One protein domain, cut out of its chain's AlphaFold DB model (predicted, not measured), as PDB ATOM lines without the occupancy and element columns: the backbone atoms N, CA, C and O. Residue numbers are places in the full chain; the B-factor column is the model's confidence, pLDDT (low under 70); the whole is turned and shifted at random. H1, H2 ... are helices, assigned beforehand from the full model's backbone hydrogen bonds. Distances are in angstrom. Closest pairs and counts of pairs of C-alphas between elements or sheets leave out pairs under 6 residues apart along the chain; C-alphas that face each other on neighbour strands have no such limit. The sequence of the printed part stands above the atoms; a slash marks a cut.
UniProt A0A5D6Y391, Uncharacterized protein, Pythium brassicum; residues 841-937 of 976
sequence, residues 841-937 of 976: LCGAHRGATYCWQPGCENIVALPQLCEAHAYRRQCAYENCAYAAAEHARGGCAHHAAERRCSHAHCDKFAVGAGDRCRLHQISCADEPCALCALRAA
ATOM      1  N   LEU A 841      31.882  41.529  18.483       89.44
ATOM      2  CA  LEU A 841      33.171  41.442  19.177       89.44
ATOM      3  C   LEU A 841      33.077  42.079  20.570       89.44
ATOM      4  O   LEU A 841      32.486  43.146  20.723       89.44
ATOM      5  N   CYS A 842      33.678  41.443  21.581       90.69
ATOM      6  CA  CYS A 842      33.691  41.949  22.958       90.69
ATOM      7  C   CYS A 842      34.597  43.173  23.141       90.69
ATOM      8  O   CYS A 842      35.409  43.502  22.277       90.69
ATOM      9  N   GLY A 843      34.505  43.830  24.303       86.25
ATOM     10  CA  GLY A 843      35.284  45.033  24.617       86.25
ATOM     11  C   GLY A 843      36.794  44.883  24.385       86.25
ATOM     12  O   GLY A 843      37.415  45.816  23.878       86.25
ATOM     13  N   ALA A 844      37.368  43.708  24.670       85.94
ATOM     14  CA  ALA A 844      38.779  43.396  24.421       85.94
ATOM     15  C   ALA A 844      39.115  43.158  22.934       85.94
ATOM     16  O   ALA A 844      40.244  43.396  22.515       85.94
ATOM     17  N   HIS A 845      38.143  42.727  22.123       88.31
ATOM     18  CA  HIS A 845      38.324  42.393  20.706       88.31
ATOM     19  C   HIS A 845      37.732  43.427  19.738       88.31
ATOM     20  O   HIS A 845      37.914  43.306  18.530       88.31
ATOM     21  N   ARG A 846      37.095  44.500  20.229       86.12
ATOM     22  CA  ARG A 846      36.596  45.613  19.395       86.12
ATOM     23  C   ARG A 846      37.696  46.281  18.557       86.12
ATOM     24  O   ARG A 846      37.416  46.805  17.480       86.12
ATOM     25  N   GLY A 847      38.943  46.222  19.033       85.62
ATOM     26  CA  GLY A 847      40.151  46.690  18.348       85.62
ATOM     27  C   GLY A 847      40.815  45.659  17.427       85.62
ATOM     28  O   GLY A 847      41.915  45.920  16.952       85.62
ATOM     29  N   ALA A 848      40.185  44.504  17.171       88.56
ATOM     30  CA  ALA A 848      40.817  43.440  16.398       88.56
ATOM     31  C   ALA A 848      41.153  43.886  14.966       88.56
ATOM     32  O   ALA A 848      40.296  44.426  14.263       88.56
ATOM     33  N   THR A 849      42.387  43.641  14.530       90.12
ATOM     34  CA  THR A 849      42.910  44.039  13.214       90.12
ATOM     35  C   THR A 849      43.841  42.963  12.658       90.12
ATOM     36  O   THR A 849      44.155  41.990  13.341       90.12
ATOM     37  N   TYR A 850      44.297  43.094  11.414       89.75
ATOM     38  CA  TYR A 850      45.295  42.174  10.868       89.75
ATOM     39  C   TYR A 850      46.684  42.429  11.462       89.75
ATOM     40  O   TYR A 850      47.134  43.571  11.553       89.75
ATOM     41  N   CYS A 851      47.413  41.351  11.757       90.94
ATOM     42  CA  CYS A 851      48.816  41.396  12.153       90.94
ATOM     43  C   CYS A 851      49.630  42.267  11.187       90.94
ATOM     44  O   CYS A 851      49.643  42.028   9.980       90.94
ATOM     45  N   TRP A 852      50.367  43.234  11.731       88.69
ATOM     46  CA  TRP A 852      51.075  44.235  10.932       88.69
ATOM     47  C   TRP A 852      52.096  43.681   9.927       88.69
ATOM     48  O   TRP A 852      52.322  44.319   8.907       88.69
ATOM     49  N   GLN A 853      52.668  42.491  10.149       87.00
ATOM     50  CA  GLN A 853      53.628  41.881   9.219       87.00
ATOM     51  C   GLN A 853      53.048  41.823   7.779       87.00
ATOM     52  O   GLN A 853      51.918  41.346   7.599       87.00
ATOM     53  N   PRO A 854      53.786  42.273   6.743       79.69
ATOM     54  CA  PRO A 854      53.338  42.177   5.354       79.69
ATOM     55  C   PRO A 854      53.102  40.713   4.958       79.69
ATOM     56  O   PRO A 854      53.813  39.816   5.414       79.69
ATOM     57  N   GLY A 855      52.045  40.465   4.179       81.81
ATOM     58  CA  GLY A 855      51.579  39.115   3.830       81.81
ATOM     59  C   GLY A 855      50.993  38.273   4.979       81.81
ATOM     60  O   GLY A 855      50.626  37.127   4.750       81.81
ATOM     61  N   CYS A 856      50.895  38.785   6.215       87.94
ATOM     62  CA  CYS A 856      50.285  38.047   7.328       87.94
ATOM     63  C   CYS A 856      48.783  38.350   7.463       87.94
ATOM     64  O   CYS A 856      48.407  39.494   7.728       87.94
ATOM     65  N   GLU A 857      47.950  37.319   7.339       86.75
ATOM     66  CA  GLU A 857      46.479  37.380   7.425       86.75
ATOM     67  C   GLU A 857      45.929  37.089   8.834       86.75
ATOM     68  O   GLU A 857      44.733  37.234   9.075       86.75
ATOM     69  N   ASN A 858      46.784  36.708   9.792       88.44
ATOM     70  CA  ASN A 858      46.362  36.442  11.170       88.44
ATOM     71  C   ASN A 858      45.727  37.695  11.790       88.44
ATOM     72  O   ASN A 858      46.387  38.734  11.892       88.44
ATOM     73  N   ILE A 859      44.488  37.583  12.264       87.00
ATOM     74  CA  ILE A 859      43.817  38.644  13.023       87.00
ATOM     75  C   ILE A 859      44.328  38.616  14.474       87.00
ATOM     76  O   ILE A 859      44.510  37.554  15.068       87.00
ATOM     77  N   VAL A 860      44.592  39.792  15.036       89.00
ATOM     78  CA  VAL A 860      45.090  40.016  16.400       89.00
ATOM     79  C   VAL A 860      44.111  40.887  17.179       89.00
ATOM     80  O   VAL A 860      43.456  41.745  16.595       89.00
ATOM     81  N   ALA A 861      44.013  40.679  18.493       83.06
ATOM     82  CA  ALA A 861      43.094  41.397  19.386       83.06
ATOM     83  C   ALA A 861      43.355  42.915  19.476       83.06
ATOM     84  O   ALA A 861      42.427  43.699  19.672       83.06
ATOM     85  N   LEU A 862      44.623  43.308  19.344       77.81
ATOM     86  CA  LEU A 862      45.137  44.665  19.521       77.81
ATOM     87  C   LEU A 862      46.105  45.020  18.376       77.81
ATOM     88  O   LEU A 862      46.682  44.102  17.786       77.81
ATOM     89  N   PRO A 863      46.328  46.319  18.087       64.56
ATOM     90  CA  PRO A 863      47.245  46.802  17.048       64.56
ATOM     91  C   PRO A 863      48.706  46.421  17.346       64.56
ATOM     92  O   PRO A 863      49.445  47.153  18.004       64.56
ATOM     93  N   GLN A 864      49.089  45.220  16.911       78.81
ATOM     94  CA  GLN A 864      50.341  44.538  17.231       78.81
ATOM     95  C   GLN A 864      50.735  43.542  16.124       78.81
ATOM     96  O   GLN A 864      49.998  43.242  15.179       78.81
ATOM     97  N   LEU A 865      51.924  42.961  16.268       83.06
ATOM     98  CA  LEU A 865      52.314  41.741  15.564       83.06
ATOM     99  C   LEU A 865      51.720  40.521  16.297       83.06
ATOM    100  O   LEU A 865      51.754  40.471  17.524       83.06
ATOM    101  N   CYS A 866      51.225  39.506  15.577       88.56
ATOM    102  CA  CYS A 866      50.842  38.234  16.203       88.56
ATOM    103  C   CYS A 866      52.069  37.561  16.841       88.56
ATOM    104  O   CYS A 866      53.194  37.817  16.411       88.56
ATOM    105  N   GLU A 867      51.878  36.635  17.783       84.31
ATOM    106  CA  GLU A 867      52.963  35.943  18.509       84.31
ATOM    107  C   GLU A 867      54.089  35.415  17.591       84.31
ATOM    108  O   GLU A 867      55.276  35.595  17.864       84.31
ATOM    109  N   ALA A 868      53.719  34.851  16.433       83.25
ATOM    110  CA  ALA A 868      54.637  34.332  15.415       83.25
ATOM    111  C   ALA A 868      55.498  35.396  14.686       83.25
ATOM    112  O   ALA A 868      56.380  35.036  13.901       83.25
ATOM    113  N   HIS A 869      55.271  36.686  14.948       83.94
ATOM    114  CA  HIS A 869      55.993  37.828  14.377       83.94
ATOM    115  C   HIS A 869      56.444  38.866  15.426       83.94
ATOM    116  O   HIS A 869      57.407  39.589  15.173       83.94
ATOM    117  N   ALA A 870      55.837  38.901  16.620       80.44
ATOM    118  CA  ALA A 870      56.166  39.839  17.701       80.44
ATOM    119  C   ALA A 870      57.658  39.845  18.092       80.44
ATOM    120  O   ALA A 870      58.221  40.897  18.390       80.44
ATOM    121  N   TYR A 871      58.343  38.700  17.993       79.38
ATOM    122  CA  TYR A 871      59.778  38.590  18.288       79.38
ATOM    123  C   TYR A 871      60.705  39.334  17.307       79.38
ATOM    124  O   TYR A 871      61.910  39.384  17.551       79.38
ATOM    125  N   ARG A 872      60.206  39.862  16.177       71.94
ATOM    126  CA  ARG A 872      61.074  40.435  15.131       71.94
ATOM    127  C   ARG A 872      61.456  41.894  15.358       71.94
ATOM    128  O   ARG A 872      62.538  42.271  14.920       71.94
ATOM    129  N   ARG A 873      60.596  42.706  15.998       79.12
ATOM    130  CA  ARG A 873      60.719  44.184  16.067       79.12
ATOM    131  C   ARG A 873      61.110  44.827  14.712       79.12
ATOM    132  O   ARG A 873      61.813  45.831  14.681       79.12
ATOM    133  N   GLN A 874      60.689  44.243  13.588       85.06
ATOM    134  CA  GLN A 874      60.945  44.765  12.240       85.06
ATOM    135  C   GLN A 874      59.825  45.717  11.820       85.06
ATOM    136  O   GLN A 874      58.690  45.574  12.275       85.06
ATOM    137  N   CYS A 875      60.148  46.680  10.959       89.38
ATOM    138  CA  CYS A 875      59.159  47.555  10.352       89.38
ATOM    139  C   CYS A 875      58.138  46.742   9.542       89.38
ATOM    140  O   CYS A 875      58.496  45.826   8.804       89.38
ATOM    141  N   ALA A 876      56.863  47.093   9.688       87.38
ATOM    142  CA  ALA A 876      55.747  46.437   9.017       87.38
ATOM    143  C   ALA A 876      55.480  46.937   7.580       87.38
ATOM    144  O   ALA A 876      54.604  46.399   6.907       87.38
ATOM    145  N   TYR A 877      56.220  47.940   7.098       88.56
ATOM    146  CA  TYR A 877      56.172  48.363   5.697       88.56
ATOM    147  C   TYR A 877      56.809  47.302   4.783       88.56
ATOM    148  O   TYR A 877      57.768  46.629   5.182       88.56
ATOM    149  N   GLU A 878      56.295  47.129   3.562       82.62
ATOM    150  CA  GLU A 878      56.756  46.050   2.681       82.62
ATOM    151  C   GLU A 878      58.256  46.180   2.362       82.62
ATOM    152  O   GLU A 878      58.777  47.261   2.097       82.62
ATOM    153  N   ASN A 879      58.972  45.052   2.422       83.69
ATOM    154  CA  ASN A 879      60.422  44.942   2.203       83.69
ATOM    155  C   ASN A 879      61.329  45.775   3.141       83.69
ATOM    156  O   ASN A 879      62.553  45.733   2.992       83.69
ATOM    157  N   CYS A 880      60.791  46.477   4.145       87.81
ATOM    158  CA  CYS A 880      61.603  47.284   5.052       87.81
ATOM    159  C   CYS A 880      62.435  46.412   6.013       87.81
ATOM    160  O   CYS A 880      61.915  45.743   6.902       87.81
ATOM    161  N   ALA A 881      63.763  46.450   5.865       86.12
ATOM    162  CA  ALA A 881      64.688  45.679   6.703       86.12
ATOM    163  C   ALA A 881      65.013  46.331   8.066       86.12
ATOM    164  O   ALA A 881      65.689  45.711   8.891       86.12
ATOM    165  N   TYR A 882      64.570  47.571   8.298       87.50
ATOM    166  CA  TYR A 882      64.859  48.335   9.515       87.50
ATOM    167  C   TYR A 882      64.012  47.869  10.708       87.50
ATOM    168  O   TYR A 882      62.946  47.269  10.552       87.50
ATOM    169  N   ALA A 883      64.486  48.163  11.920       84.62
ATOM    170  CA  ALA A 883      63.701  47.954  13.131       84.62
ATOM    171  C   ALA A 883      62.505  48.921  13.179       84.62
ATOM    172  O   ALA A 883      62.615  50.069  12.746       84.62
ATOM    173  N   ALA A 884      61.380  48.469  13.731       82.94
ATOM    174  CA  ALA A 884      60.292  49.361  14.104       82.94
ATOM    175  C   ALA A 884      60.745  50.253  15.274       82.94
ATOM    176  O   ALA A 884      61.368  49.763  16.219       82.94
ATOM    177  N   ALA A 885      60.445  51.549  15.212       82.25
ATOM    178  CA  ALA A 885      60.739  52.479  16.297       82.25
ATOM    179  C   ALA A 885      59.687  52.334  17.409       82.25
ATOM    180  O   ALA A 885      58.506  52.118  17.134       82.25
ATOM    181  N   GLU A 886      60.116  52.455  18.667       74.94
ATOM    182  CA  GLU A 886      59.348  52.021  19.849       74.94
ATOM    183  C   GLU A 886      58.002  52.752  20.026       74.94
ATOM    184  O   GLU A 886      57.057  52.185  20.569       74.94
ATOM    185  N   HIS A 887      57.874  53.966  19.481       71.31
ATOM    186  CA  HIS A 887      56.646  54.772  19.514       71.31
ATOM    187  C   HIS A 887      55.865  54.781  18.180       71.31
ATOM    188  O   HIS A 887      54.720  55.225  18.127       71.31
ATOM    189  N   ALA A 888      56.440  54.267  17.087       67.62
ATOM    190  CA  ALA A 888      55.994  54.538  15.713       67.62
ATOM    191  C   ALA A 888      54.927  53.569  15.155       67.62
ATOM    192  O   ALA A 888      54.882  53.327  13.949       67.62
ATOM    193  N   ARG A 889      54.079  52.976  16.014       76.12
ATOM    194  CA  ARG A 889      52.941  52.099  15.633       76.12
ATOM    195  C   ARG A 889      53.247  51.135  14.456       76.12
ATOM    196  O   ARG A 889      52.513  51.092  13.465       76.12
ATOM    197  N   GLY A 890      54.369  50.412  14.545       76.81
ATOM    198  CA  GLY A 890      54.814  49.408  13.562       76.81
ATOM    199  C   GLY A 890      55.760  49.901  12.451       76.81
ATOM    200  O   GLY A 890      56.364  49.076  11.764       76.81
ATOM    201  N   GLY A 891      55.937  51.214  12.277       85.88
ATOM    202  CA  GLY A 891      56.909  51.801  11.347       85.88
ATOM    203  C   GLY A 891      58.336  51.837  11.911       85.88
ATOM    204  O   GLY A 891      58.532  51.863  13.125       85.88
ATOM    205  N   CYS A 892      59.353  51.861  11.046       90.88
ATOM    206  CA  CYS A 892      60.660  52.439  11.401       90.88
ATOM    207  C   CYS A 892      60.559  53.974  11.369       90.88
ATOM    208  O   CYS A 892      59.538  54.497  10.935       90.88
ATOM    209  N   ALA A 893      61.607  54.705  11.760       88.62
ATOM    210  CA  ALA A 893      61.596  56.175  11.710       88.62
ATOM    211  C   ALA A 893      61.201  56.736  10.323       88.62
ATOM    212  O   ALA A 893      60.374  57.635  10.246       88.62
ATOM    213  N   HIS A 894      61.714  56.147   9.234       86.88
ATOM    214  CA  HIS A 894      61.401  56.572   7.861       86.88
ATOM    215  C   HIS A 894      59.973  56.231   7.407       86.88
ATOM    216  O   HIS A 894      59.427  56.943   6.579       86.88
ATOM    217  N   HIS A 895      59.355  55.180   7.958       90.19
ATOM    218  CA  HIS A 895      57.985  54.764   7.620       90.19
ATOM    219  C   HIS A 895      57.001  54.991   8.783       90.19
ATOM    220  O   HIS A 895      55.982  54.312   8.890       90.19
ATOM    221  N   ALA A 896      57.311  55.909   9.704       85.50
ATOM    222  CA  ALA A 896      56.438  56.250  10.827       85.50
ATOM    223  C   ALA A 896      55.228  57.086  10.372       85.50
ATOM    224  O   ALA A 896      54.127  56.908  10.892       85.50
ATOM    225  N   ALA A 897      55.454  57.958   9.385       86.56
ATOM    226  CA  ALA A 897      54.462  58.824   8.746       86.56
ATOM    227  C   ALA A 897      53.847  58.217   7.466       86.56
ATOM    228  O   ALA A 897      53.041  58.863   6.805       86.56
ATOM    229  N   GLU A 898      54.234  56.990   7.103       89.62
ATOM    230  CA  GLU A 898      53.816  56.352   5.852       89.62
ATOM    231  C   GLU A 898      52.317  56.013   5.860       89.62
ATOM    232  O   GLU A 898      51.765  55.624   6.899       89.62
ATOM    233  N   ARG A 899      51.649  56.153   4.705       91.12
ATOM    234  CA  ARG A 899      50.182  56.036   4.624       91.12
ATOM    235  C   ARG A 899      49.693  54.671   5.117       91.12
ATOM    236  O   ARG A 899      50.239  53.620   4.778       91.12
ATOM    237  N   ARG A 900      48.621  54.681   5.915       90.38
ATOM    238  CA  ARG A 900      47.906  53.470   6.352       90.38
ATOM    239  C   ARG A 900      46.771  53.136   5.398       90.38
ATOM    240  O   ARG A 900      46.330  53.971   4.619       90.38
ATOM    241  N   CYS A 901      46.306  51.899   5.485       92.19
ATOM    242  CA  CYS A 901      45.166  51.413   4.736       92.19
ATOM    243  C   CYS A 901      43.911  52.236   5.073       92.19
ATOM    244  O   CYS A 901      43.440  52.196   6.206       92.19
ATOM    245  N   SER A 902      43.293  52.867   4.076       91.75
ATOM    246  CA  SER A 902      41.999  53.569   4.172       91.75
ATOM    247  C   SER A 902      40.804  52.659   4.497       91.75
ATOM    248  O   SER A 902      39.669  53.112   4.620       91.75
ATOM    249  N   HIS A 903      41.043  51.356   4.643       89.06
ATOM    250  CA  HIS A 903      40.022  50.371   4.949       89.06
ATOM    251  C   HIS A 903      39.720  50.365   6.447       89.06
ATOM    252  O   HIS A 903      40.633  50.230   7.268       89.06
ATOM    253  N   ALA A 904      38.433  50.406   6.800       85.75
ATOM    254  CA  ALA A 904      37.960  50.391   8.180       85.75
ATOM    255  C   ALA A 904      38.679  49.332   9.043       85.75
ATOM    256  O   ALA A 904      38.812  48.165   8.661       85.75
ATOM    257  N   HIS A 905      39.147  49.765  10.217       86.31
ATOM    258  CA  HIS A 905      39.853  48.956  11.218       86.31
ATOM    259  C   HIS A 905      41.157  48.273  10.751       86.31
ATOM    260  O   HIS A 905      41.600  47.318  11.394       86.31
ATOM    261  N   CYS A 906      41.794  48.726   9.664       89.44
ATOM    262  CA  CYS A 906      43.040  48.144   9.157       89.44
ATOM    263  C   CYS A 906      44.275  49.014   9.434       89.44
ATOM    264  O   CYS A 906      44.575  49.939   8.689       89.44
ATOM    265  N   ASP A 907      45.072  48.651  10.439       87.50
ATOM    266  CA  ASP A 907      46.273  49.419  10.807       87.50
ATOM    267  C   ASP A 907      47.518  49.153   9.927       87.50
ATOM    268  O   ASP A 907      48.590  49.699  10.208       87.50
ATOM    269  N   LYS A 908      47.418  48.313   8.884       89.88
ATOM    270  CA  LYS A 908      48.528  48.030   7.949       89.88
ATOM    271  C   LYS A 908      48.851  49.242   7.071       89.88
ATOM    272  O   LYS A 908      47.974  50.044   6.767       89.88
ATOM    273  N   PHE A 909      50.091  49.323   6.595       91.44
ATOM    274  CA  PHE A 909      50.509  50.311   5.596       91.44
ATOM    275  C   PHE A 909      49.829  50.090   4.236       91.44
ATOM    276  O   PHE A 909      49.591  48.947   3.837       91.44
ATOM    277  N   ALA A 910      49.524  51.184   3.537       91.31
ATOM    278  CA  ALA A 910      49.162  51.185   2.124       91.31
ATOM    279  C   ALA A 910      50.373  50.781   1.256       91.31
ATOM    280  O   ALA A 910      51.509  50.776   1.737       91.31
ATOM    281  N   VAL A 911      50.140  50.382   0.000       88.25
ATOM    282  CA  VAL A 911      51.206  49.865  -0.879       88.25
ATOM    283  C   VAL A 911      51.056  50.406  -2.301       88.25
ATOM    284  O   VAL A 911      50.062  50.135  -2.972       88.25
ATOM    285  N   GLY A 912      52.078  51.118  -2.780       84.19
ATOM    286  CA  GLY A 912      52.059  51.776  -4.088       84.19
ATOM    287  C   GLY A 912      51.274  53.090  -4.065       84.19
ATOM    288  O   GLY A 912      51.218  53.766  -3.042       84.19
ATOM    289  N   ALA A 913      50.679  53.462  -5.200       79.88
ATOM    290  CA  ALA A 913      49.968  54.736  -5.344       79.88
ATOM    291  C   ALA A 913      48.577  54.776  -4.673       79.88
ATOM    292  O   ALA A 913      48.055  55.864  -4.445       79.88
ATOM    293  N   GLY A 914      47.977  53.617  -4.367       84.31
ATOM    294  CA  GLY A 914      46.621  53.517  -3.818       84.31
ATOM    295  C   GLY A 914      46.580  53.315  -2.301       84.31
ATOM    296  O   GLY A 914      47.347  52.529  -1.747       84.31
ATOM    297  N   ASP A 915      45.612  53.944  -1.631       91.19
ATOM    298  CA  ASP A 915      45.508  54.004  -0.162       91.19
ATOM    299  C   ASP A 915      45.098  52.691   0.535       91.19
ATOM    300  O   ASP A 915      44.817  52.680   1.731       91.19
ATOM    301  N   ARG A 916      45.056  51.555  -0.169       90.81
ATOM    302  CA  ARG A 916      44.769  50.235   0.424       90.81
ATOM    303  C   ARG A 916      46.055  49.443   0.647       90.81
ATOM    304  O   ARG A 916      46.973  49.486  -0.166       90.81
ATOM    305  N   CYS A 917      46.116  48.671   1.733       90.81
ATOM    306  CA  CYS A 917      47.179  47.688   1.935       90.81
ATOM    307  C   CYS A 917      47.016  46.512   0.967       90.81
ATOM    308  O   CYS A 917      45.905  46.201   0.538       90.81
ATOM    309  N   ARG A 918      48.112  45.803   0.685       87.75
ATOM    310  CA  ARG A 918      48.157  44.699  -0.287       87.75
ATOM    311  C   ARG A 918      47.112  43.599  -0.063       87.75
ATOM    312  O   ARG A 918      46.641  43.016  -1.028       87.75
ATOM    313  N   LEU A 919      46.695  43.345   1.184       87.38
ATOM    314  CA  LEU A 919      45.583  42.423   1.455       87.38
ATOM    315  C   LEU A 919      44.239  42.999   0.982       87.38
ATOM    316  O   LEU A 919      43.516  42.308   0.285       87.38
ATOM    317  N   HIS A 920      43.923  44.265   1.266       87.94
ATOM    318  CA  HIS A 920      42.668  44.902   0.829       87.94
ATOM    319  C   HIS A 920      42.645  45.346  -0.642       87.94
ATOM    320  O   HIS A 920      41.588  45.728  -1.143       87.94
ATOM    321  N   GLN A 921      43.787  45.284  -1.329       87.25
ATOM    322  CA  GLN A 921      43.863  45.331  -2.793       87.25
ATOM    323  C   GLN A 921      43.429  43.999  -3.439       87.25
ATOM    324  O   GLN A 921      42.998  44.012  -4.582       87.25
ATOM    325  N   ILE A 922      43.530  42.867  -2.722       82.56
ATOM    326  CA  ILE A 922      43.261  41.517  -3.252       82.56
ATOM    327  C   ILE A 922      41.941  40.941  -2.718       82.56
ATOM    328  O   ILE A 922      41.125  40.450  -3.482       82.56
ATOM    329  N   SER A 923      41.720  40.977  -1.401       79.38
ATOM    330  CA  SER A 923      40.643  40.239  -0.717       79.38
ATOM    331  C   SER A 923      39.447  41.095  -0.302       79.38
ATOM    332  O   SER A 923      38.681  40.684   0.563       79.38
ATOM    333  N   CYS A 924      39.319  42.306  -0.853       79.31
ATOM    334  CA  CYS A 924      38.215  43.221  -0.544       79.31
ATOM    335  C   CYS A 924      37.822  44.120  -1.730       79.31
ATOM    336  O   CYS A 924      37.449  45.283  -1.539       79.31
ATOM    337  N   ALA A 925      37.987  43.604  -2.951       73.56
ATOM    338  CA  ALA A 925      37.404  44.180  -4.158       73.56
ATOM    339  C   ALA A 925      35.957  43.679  -4.310       73.56
ATOM    340  O   ALA A 925      35.034  44.482  -4.215       73.56
ATOM    341  N   ASP A 926      35.785  42.358  -4.424       72.69
ATOM    342  CA  ASP A 926      34.505  41.728  -4.786       72.69
ATOM    343  C   ASP A 926      33.790  41.047  -3.597       72.69
ATOM    344  O   ASP A 926      32.567  41.052  -3.518       72.69
ATOM    345  N   GLU A 927      34.550  40.510  -2.636       78.81
ATOM    346  CA  GLU A 927      34.056  39.774  -1.455       78.81
ATOM    347  C   GLU A 927      34.544  40.423  -0.139       78.81
ATOM    348  O   GLU A 927      35.594  41.075  -0.122       78.81
ATOM    349  N   PRO A 928      33.843  40.256   1.002       83.50
ATOM    350  CA  PRO A 928      34.280  40.797   2.285       83.50
ATOM    351  C   PRO A 928      35.484  40.027   2.848       83.50
ATOM    352  O   PRO A 928      35.379  38.862   3.239       83.50
ATOM    353  N   CYS A 929      36.621  40.713   2.996       86.88
ATOM    354  CA  CYS A 929      37.831  40.148   3.601       86.88
ATOM    355  C   CYS A 929      37.572  39.550   5.000       86.88
ATOM    356  O   CYS A 929      36.622  39.924   5.689       86.88
ATOM    357  N   ALA A 930      38.458  38.679   5.498       86.12
ATOM    358  CA  ALA A 930      38.281  38.043   6.813       86.12
ATOM    359  C   ALA A 930      38.048  39.036   7.981       86.12
ATOM    360  O   ALA A 930      37.329  38.713   8.927       86.12
ATOM    361  N   LEU A 931      38.608  40.252   7.916       87.56
ATOM    362  CA  LEU A 931      38.371  41.313   8.903       87.56
ATOM    363  C   LEU A 931      36.978  41.963   8.760       87.56
ATOM    364  O   LEU A 931      36.354  42.266   9.778       87.56
ATOM    365  N   CYS A 932      36.469  42.116   7.534       87.62
ATOM    366  CA  CYS A 932      35.076  42.483   7.260       87.62
ATOM    367  C   CYS A 932      34.121  41.383   7.719       87.62
ATOM    368  O   CYS A 932      33.231  41.648   8.520       87.62
ATOM    369  N   ALA A 933      34.340  40.135   7.301       87.19
ATOM    370  CA  ALA A 933      33.499  38.995   7.653       87.19
ATOM    371  C   ALA A 933      33.398  38.773   9.175       87.19
ATOM    372  O   ALA A 933      32.337  38.384   9.666       87.19
ATOM    373  N   LEU A 934      34.464  39.067   9.934       86.88
ATOM    374  CA  LEU A 934      34.486  39.047  11.404       86.88
ATOM    375  C   LEU A 934      33.641  40.167  12.042       86.88
ATOM    376  O   LEU A 934      33.067  39.970  13.115       86.88
ATOM    377  N   ARG A 935      33.582  41.341  11.400       85.25
ATOM    378  CA  ARG A 935      32.919  42.560  11.899       85.25
ATOM    379  C   ARG A 935      31.505  42.772  11.359       85.25
ATOM    380  O   ARG A 935      30.750  43.527  11.963       85.25
ATOM    381  N   ALA A 936      31.140  42.104  10.270       83.19
ATOM    382  CA  ALA A 936      29.791  42.110   9.731       83.19
ATOM    383  C   ALA A 936      28.784  41.623  10.786       83.19
ATOM    384  O   ALA A 936      29.050  40.676  11.539       83.19
ATOM    385  N   ALA A 937      27.609  42.250  10.818       67.50
ATOM    386  CA  ALA A 937      26.455  41.650  11.469       67.50
ATOM    387  C   ALA A 937      26.053  40.374  10.703       67.50
ATOM    388  O   ALA A 937      26.200  40.334   9.479       67.50
TER     389      ALA A 937
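Overview. This is residues 841 to 937 of the 976 residues of an uncharacterized protein of Pythium brassicum (UniProt A0A5D6Y391). This is a compact tangle of winding loops with little regular structure, and its three very short helices, H1, H2 and H3, are set separately round it. Residues 871 to 917 loop out to Tyr 882 at one end of the longest axis; H3 and Ala 937 lie toward the other. Of 97 printed residues, 15 are in named elements: all helix, no named strand. The radius of gyration of the C-alphas is 13.0 A; the spans are 38 by 32 by 20 A.

Along the chain. H1, residues 867 to 870, begins at C-alpha 867 (52.963, 35.943, 18.509). H2 is residues 918 to 922. H3, residues 930 to 935, measures 8.7 A and ends at C-alpha 935 (32.919, 42.560, 11.899).

Arrangement. Residues 849 to 850 pair antiparallel with 859 to 860. H1, H2 and H3 are apart from each other. Every O i to N i+4 pair is within hydrogen-bond range in H3, but 0 of 1 in H2, with 1 of 2 O i to N i+3 pairs; H1 is too short for an i+4 pair.

Size, cuts and confidence. The C-alphas of Tyr 882 and Ala 937, the two farthest apart, are 39.0 A apart. The printed part has no cut. H1 to H2 is a long link. Residues 863, 888 and 937 have pLDDT under 70.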